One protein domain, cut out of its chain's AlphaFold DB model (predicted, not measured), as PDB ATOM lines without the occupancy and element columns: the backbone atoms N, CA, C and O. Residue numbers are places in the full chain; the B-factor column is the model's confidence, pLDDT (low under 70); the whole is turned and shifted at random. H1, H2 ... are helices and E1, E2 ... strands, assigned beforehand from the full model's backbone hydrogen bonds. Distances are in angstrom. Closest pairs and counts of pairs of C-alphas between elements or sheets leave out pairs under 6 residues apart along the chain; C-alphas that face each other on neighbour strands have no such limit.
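AT A GLANCE: This is residues 210 to 259 of the 264 residues of an uncharacterized protein of Drosophila willistoni (UniProt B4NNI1). With little regular structure, this is a long two-stranded hairpin, E1 and E2, with residues 210 to 222 running back along E1, tied to it by two short pairings. At the end away from the hairpin turn sit the small helix H1 and a loop. The 50 printed residues hold H1, E1, E2 in that order; the antiparallel sheet is E1 - E2. The class is mixed, with 18 residues in named elements; the whole is elongated, 34 by 22 by 15 A, and only just loose, close to compact, with a radius of gyration of the C-alphas of 11.9 A.

IN THESE COORDINATES: H1 is residues 223 to 226, 5.1 A, from C-alpha 223 at (-3.064, -14.762, -51.483). E1, residues 239 to 245, and E2, residues 251 to 257, each measure 19.8 A; C-alpha 257 is at (-2.225, -2.064, -51.013).

HOW THE PARTS SIT: Hairpin E1 and E2 is antiparallel at 155 degrees, with N 242 and O 254 within hydrogen-bond range at 2.9 A. Residues 214 to 215 pair antiparallel with 244 to 245, and 220 to 221 with 240 to 241. H1 and E1 are near each other, with 5 pairs of C-alphas within 10 A; H1 and E2 are apart. H1 is too short for an O i to N i+4 pair; its one O i to N i+3 pair is not within range.

THE WHOLE: The farthest C-alphas, of Glu 210 and Ala 234, are 33.6 A apart. The printed part has no cut; H1 to E1 is a long link of 12 residues. Residue 210 has pLDDT under 70.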
ATOM      1  N   GLU A 210      23.957   1.403 -46.741       65.50
ATOM      2  CA  GLU A 210      22.969   0.906 -45.767       65.50
ATOM      3  C   GLU A 210      21.502   1.010 -46.237       65.50
ATOM      4  O   GLU A 210      20.673   0.167 -45.903       65.50
ATOM      5  N   GLN A 211      21.171   2.066 -46.990       70.62
ATOM      6  CA  GLN A 211      19.815   2.438 -47.408       70.62
ATOM      7  C   GLN A 211      19.477   2.003 -48.844       70.62
ATOM      8  O   GLN A 211      18.368   2.266 -49.314       70.62
ATOM      9  N   GLN A 212      20.398   1.353 -49.564       83.12
ATOM     10  CA  GLN A 212      20.118   0.861 -50.913       83.12
ATOM     11  C   GLN A 212      19.235  -0.392 -50.860       83.12
ATOM     12  O   GLN A 212      19.689  -1.491 -50.550       83.12
ATOM     13  N   LEU A 213      17.951  -0.215 -51.186       87.81
ATOM     14  CA  LEU A 213      16.989  -1.305 -51.315       87.81
ATOM     15  C   LEU A 213      17.131  -1.982 -52.684       87.81
ATOM     16  O   LEU A 213      16.782  -1.404 -53.713       87.81
ATOM     17  N   SER A 214      17.610  -3.225 -52.693       90.75
ATOM     18  CA  SER A 214      17.674  -4.063 -53.892       90.75
ATOM     19  C   SER A 214      16.363  -4.827 -54.097       90.75
ATOM     20  O   SER A 214      15.815  -5.395 -53.151       90.75
ATOM     21  N   LEU A 215      15.855  -4.856 -55.332       92.75
ATOM     22  CA  LEU A 215      14.623  -5.556 -55.699       92.75
ATOM     23  C   LEU A 215      14.922  -7.035 -55.997       92.75
ATOM     24  O   LEU A 215      15.546  -7.347 -57.009       92.75
ATOM     25  N   GLN A 216      14.458  -7.952 -55.143       91.75
ATOM     26  CA  GLN A 216      14.695  -9.394 -55.311       91.75
ATOM     27  C   GLN A 216      13.600 -10.123 -56.104       91.75
ATOM     28  O   GLN A 216      13.824 -11.247 -56.552       91.75
ATOM     29  N   SER A 217      12.408  -9.539 -56.269       91.06
ATOM     30  CA  SER A 217      11.323 -10.176 -57.025       91.06
ATOM     31  C   SER A 217      10.424  -9.197 -57.771       91.06
ATOM     32  O   SER A 217      10.308  -8.027 -57.414       91.06
ATOM     33  N   SER A 218       9.693  -9.721 -58.757       92.38
ATOM     34  CA  SER A 218       8.448  -9.106 -59.219       92.38
ATOM     35  C   SER A 218       7.423  -9.004 -58.073       92.38
ATOM     36  O   SER A 218       7.536  -9.743 -57.086       92.38
ATOM     37  N   PRO A 219       6.393  -8.150 -58.200       90.81
ATOM     38  CA  PRO A 219       5.227  -8.203 -57.327       90.81
ATOM     39  C   PRO A 219       4.528  -9.566 -57.396       90.81
ATOM     40  O   PRO A 219       4.386 -10.149 -58.474       90.81
ATOM     41  N   TYR A 220       4.066 -10.049 -56.248       89.88
ATOM     42  CA  TYR A 220       3.228 -11.239 -56.098       89.88
ATOM     43  C   TYR A 220       1.917 -10.873 -55.385       89.88
ATOM     44  O   TYR A 220       1.929  -9.974 -54.544       89.88
ATOM     45  N   PRO A 221       0.792 -11.553 -55.672       90.06
ATOM     46  CA  PRO A 221      -0.452 -11.355 -54.929       90.06
ATOM     47  C   PRO A 221      -0.304 -11.819 -53.474       90.06
ATOM     48  O   PRO A 221       0.393 -12.798 -53.195       90.06
ATOM     49  N   MET A 222      -1.000 -11.161 -52.546       88.88
ATOM     50  CA  MET A 222      -0.957 -11.511 -51.119       88.88
ATOM     51  C   MET A 222      -1.521 -12.905 -50.798       88.88
ATOM     52  O   MET A 222      -1.156 -13.482 -49.777       88.88
ATOM     53  N   THR A 223      -2.356 -13.478 -51.670       87.06
ATOM     54  CA  THR A 223      -3.064 -14.762 -51.483       87.06
ATOM     55  C   THR A 223      -2.201 -15.910 -50.938       87.06
ATOM     56  O   THR A 223      -2.645 -16.640 -50.050       87.06
ATOM     57  N   SER A 224      -0.954 -16.057 -51.400       84.44
ATOM     58  CA  SER A 224      -0.008 -17.090 -50.934       84.44
ATOM     59  C   SER A 224       0.464 -16.884 -49.487       84.44
ATOM     60  O   SER A 224       0.753 -17.840 -48.763       84.44
ATOM     61  N   LEU A 225       0.533 -15.628 -49.053       85.50
ATOM     62  CA  LEU A 225       0.978 -15.210 -47.730       85.50
ATOM     63  C   LEU A 225      -0.184 -15.307 -46.728       85.50
ATOM     64  O   LEU A 225       0.002 -15.789 -45.612       85.50
ATOM     65  N   CYS A 226      -1.399 -14.977 -47.168       87.88
ATOM     66  CA  CYS A 226      -2.640 -15.079 -46.394       87.88
ATOM     67  C   CYS A 226      -2.968 -16.496 -45.915       87.88
ATOM     68  O   CYS A 226      -3.531 -16.646 -44.835       87.88
ATOM     69  N   TYR A 227      -2.574 -17.529 -46.669       85.56
ATOM     70  CA  TYR A 227      -2.691 -18.929 -46.239       85.56
ATOM     71  C   TYR A 227      -1.978 -19.189 -44.899       85.56
ATOM     72  O   TYR A 227      -2.463 -19.950 -44.066       85.56
ATOM     73  N   ASN A 228      -0.839 -18.525 -44.678       84.50
ATOM     74  CA  ASN A 228      -0.035 -18.649 -43.461       84.50
ATOM     75  C   ASN A 228      -0.360 -17.551 -42.430       84.50
ATOM     76  O   ASN A 228      -0.196 -17.759 -41.232       84.50
ATOM     77  N   TYR A 229      -0.848 -16.393 -42.890       85.06
ATOM     78  CA  TYR A 229      -1.134 -15.222 -42.059       85.06
ATOM     79  C   TYR A 229      -2.540 -14.641 -42.324       85.06
ATOM     80  O   TYR A 229      -2.648 -13.510 -42.808       85.06
ATOM     81  N   PRO A 230      -3.639 -15.340 -41.964       82.06
ATOM     82  CA  PRO A 230      -5.003 -14.888 -42.277       82.06
ATOM     83  C   PRO A 230      -5.347 -13.497 -41.722       82.06
ATOM     84  O   PRO A 230      -6.142 -12.764 -42.297       82.06
ATOM     85  N   ARG A 231      -4.709 -13.095 -40.613       79.19
ATOM     86  CA  ARG A 231      -4.901 -11.783 -39.970       79.19
ATOM     87  C   ARG A 231      -4.387 -10.591 -40.790       79.19
ATOM     88  O   ARG A 231      -4.745  -9.468 -40.455       79.19
ATOM     89  N   LEU A 232      -3.573 -10.809 -41.827       73.19
ATOM     90  CA  LEU A 232      -3.096  -9.742 -42.717       73.19
ATOM     91  C   LEU A 232      -4.073  -9.421 -43.859       73.19
ATOM     92  O   LEU A 232      -3.859  -8.447 -44.575       73.19
ATOM     93  N   CYS A 233      -5.115 -10.234 -44.059       76.19
ATOM     94  CA  CYS A 233      -5.832 -10.281 -45.329       76.19
ATOM     95  C   CYS A 233      -7.348 -10.169 -45.152       76.19
ATOM     96  O   CYS A 233      -8.039 -11.172 -45.002       76.19
ATOM     97  N   ALA A 234      -7.857  -8.936 -45.227       79.88
ATOM     98  CA  ALA A 234      -9.261  -8.691 -45.563       79.88
ATOM     99  C   ALA A 234      -9.495  -8.881 -47.074       79.88
ATOM    100  O   ALA A 234     -10.392  -9.619 -47.462       79.88
ATOM    101  N   HIS A 235      -8.621  -8.284 -47.897       80.62
ATOM    102  CA  HIS A 235      -8.696  -8.280 -49.363       80.62
ATOM    103  C   HIS A 235      -7.358  -8.716 -49.991       80.62
ATOM    104  O   HIS A 235      -6.523  -7.877 -50.347       80.62
ATOM    105  N   PRO A 236      -7.078 -10.032 -50.066       80.69
ATOM    106  CA  PRO A 236      -5.811 -10.559 -50.585       80.69
ATOM    107  C   PRO A 236      -5.595 -10.316 -52.088       80.69
ATOM    108  O   PRO A 236      -4.457 -10.368 -52.557       80.69
ATOM    109  N   GLU A 237      -6.669 -10.058 -52.831       83.38
ATOM    110  CA  GLU A 237      -6.687  -9.658 -54.241       83.38
ATOM    111  C   GLU A 237      -6.276  -8.193 -54.482       83.38
ATOM    112  O   GLU A 237      -5.744  -7.875 -55.548       83.38
ATOM    113  N   GLU A 238      -6.463  -7.309 -53.497       85.69
ATOM    114  CA  GLU A 238      -6.120  -5.880 -53.595       85.69
ATOM    115  C   GLU A 238      -4.680  -5.572 -53.153       85.69
ATOM    116  O   GLU A 238      -4.147  -4.496 -53.435       85.69
ATOM    117  N   ALA A 239      -4.019  -6.514 -52.478       87.19
ATOM    118  CA  ALA A 239      -2.670  -6.344 -51.955       87.19
ATOM    119  C   ALA A 239      -1.628  -7.167 -52.732       87.19
ATOM    120  O   ALA A 239      -1.815  -8.346 -53.046       87.19
ATOM    121  N   GLN A 240      -0.478  -6.549 -52.990       91.88
ATOM    122  CA  GLN A 240       0.696  -7.195 -53.573       91.88
ATOM    123  C   GLN A 240       1.891  -7.066 -52.629       91.88
ATOM    124  O   GLN A 240       2.015  -6.074 -51.910       91.88
ATOM    125  N   TYR A 241       2.798  -8.039 -52.651       92.62
ATOM    126  CA  TYR A 241       4.083  -7.942 -51.966       92.62
ATOM    127  C   TYR A 241       5.260  -8.064 -52.934       92.62
ATOM    128  O   TYR A 241       5.194  -8.753 -53.951       92.62
ATOM    129  N   VAL A 242       6.362  -7.416 -52.575       94.38
ATOM    130  CA  VAL A 242       7.649  -7.455 -53.273       94.38
ATOM    131  C   VAL A 242       8.713  -7.874 -52.265       94.38
ATOM    132  O   VAL A 242       8.749  -7.355 -51.145       94.38
ATOM    133  N   ARG A 243       9.593  -8.807 -52.645       93.88
ATOM    134  CA  ARG A 243      10.785  -9.119 -51.850       93.88
ATOM    135  C   ARG A 243      11.895  -8.133 -52.187       93.88
ATOM    136  O   ARG A 243      12.215  -7.927 -53.358       93.88
ATOM    137  N   LEU A 244      12.474  -7.548 -51.150       94.88
ATOM    138  CA  LEU A 244      13.600  -6.624 -51.210       94.88
ATOM    139  C   LEU A 244      14.761  -7.173 -50.371       94.88
ATOM    140  O   LEU A 244      14.577  -8.095 -49.575       94.88
ATOM    141  N   SER A 245      15.929  -6.547 -50.471       93.69
ATOM    142  CA  SER A 245      16.926  -6.572 -49.397       93.69
ATOM    143  C   SER A 245      17.569  -5.211 -49.180       93.69
ATOM    144  O   SER A 245      17.584  -4.392 -50.096       93.69
ATOM    145  N   ASP A 246      18.103  -4.976 -47.982       93.12
ATOM    146  CA  ASP A 246      18.982  -3.832 -47.705       93.12
ATOM    147  C   ASP A 246      20.373  -4.011 -48.351       93.12
ATOM    148  O   ASP A 246      20.663  -5.038 -48.981       93.12
ATOM    149  N   GLY A 247      21.259  -3.033 -48.136       89.44
ATOM    150  CA  GLY A 247      22.666  -3.100 -48.542       89.44
ATOM    151  C   GLY A 247      23.471  -4.231 -47.879       89.44
ATOM    152  O   GLY A 247      24.548  -4.569 -48.363       89.44
ATOM    153  N   HIS A 248      22.946  -4.861 -46.820       91.88
ATOM    154  CA  HIS A 248      23.529  -6.041 -46.171       91.88
ATOM    155  C   HIS A 248      23.001  -7.373 -46.733       91.88
ATOM    156  O   HIS A 248      23.432  -8.439 -46.286       91.88
ATOM    157  N   GLY A 249      22.043  -7.349 -47.667       91.81
ATOM    158  CA  GLY A 249      21.384  -8.551 -48.184       91.81
ATOM    159  C   GLY A 249      20.327  -9.158 -47.248       91.81
ATOM    160  O   GLY A 249      19.835 -10.253 -47.528       91.81
ATOM    161  N   ARG A 250      19.938  -8.475 -46.160       94.69
ATOM    162  CA  ARG A 250      18.862  -8.925 -45.260       94.69
ATOM    163  C   ARG A 250      17.520  -8.872 -46.001       94.69
ATOM    164  O   ARG A 250      17.185  -7.815 -46.537       94.69
ATOM    165  N   PRO A 251      16.730  -9.958 -46.032       93.50
ATOM    166  CA  PRO A 251      15.467  -9.974 -46.758       93.50
ATOM    167  C   PRO A 251      14.420  -9.089 -46.075       93.50
ATOM    168  O   PRO A 251      14.191  -9.186 -44.870       93.50
ATOM    169  N   MET A 252      13.736  -8.272 -46.869       93.44
ATOM    170  CA  MET A 252      12.596  -7.455 -46.459       93.44
ATOM    171  C   MET A 252      11.390  -7.706 -47.363       93.44
ATOM    172  O   MET A 252      11.514  -8.168 -48.499       93.44
ATOM    173  N   LEU A 253      10.206  -7.386 -46.845       92.62
ATOM    174  CA  LEU A 253       8.940  -7.536 -47.549       92.62
ATOM    175  C   LEU A 253       8.250  -6.174 -47.635       92.62
ATOM    176  O   LEU A 253       7.781  -5.653 -46.625       92.62
ATOM    177  N   LEU A 254       8.176  -5.606 -48.837       93.06
ATOM    178  CA  LEU A 254       7.354  -4.426 -49.092       93.06
ATOM    179  C   LEU A 254       5.945  -4.888 -49.458       93.06
ATOM    180  O   LEU A 254       5.781  -5.681 -50.383       93.06
ATOM    181  N   ILE A 255       4.939  -4.385 -48.746       91.50
ATOM    182  CA  ILE A 255       3.522  -4.643 -49.020       91.50
ATOM    183  C   ILE A 255       2.929  -3.370 -49.622       91.50
ATOM    184  O   ILE A 255       3.062  -2.293 -49.045       91.50
ATOM    185  N   ASN A 256       2.280  -3.498 -50.775       87.75
ATOM    186  CA  ASN A 256       1.582  -2.416 -51.458       87.75
ATOM    187  C   ASN A 256       0.089  -2.761 -51.543       87.75
ATOM    188  O   ASN A 256      -0.275  -3.814 -52.071       87.75
ATOM    189  N   VAL A 257      -0.766  -1.887 -51.016       85.50
ATOM    190  CA  VAL A 257      -2.225  -2.064 -51.013       85.50
ATOM    191  C   VAL A 257      -2.817  -1.150 -52.077       85.50
ATOM    192  O   VAL A 257      -2.718   0.074 -51.980       85.50
ATOM    193  N   LYS A 258      -3.432  -1.739 -53.103       80.31
ATOM    194  CA  LYS A 258      -4.126  -0.988 -54.146       80.31
ATOM    195  C   LYS A 258      -5.504  -0.590 -53.626       80.31
ATOM    196  O   LYS A 258      -6.455  -1.349 -53.763       80.31
ATOM    197  N   LEU A 259      -5.606   0.616 -53.072       71.25
ATOM    198  CA  LEU A 259      -6.891   1.210 -52.700       71.25
ATOM    199  C   LEU A 259      -7.798   1.296 -53.937       71.25
ATOM    200  O   LEU A 259      -7.565   2.111 -54.835       71.25
TER     201      LEU A 259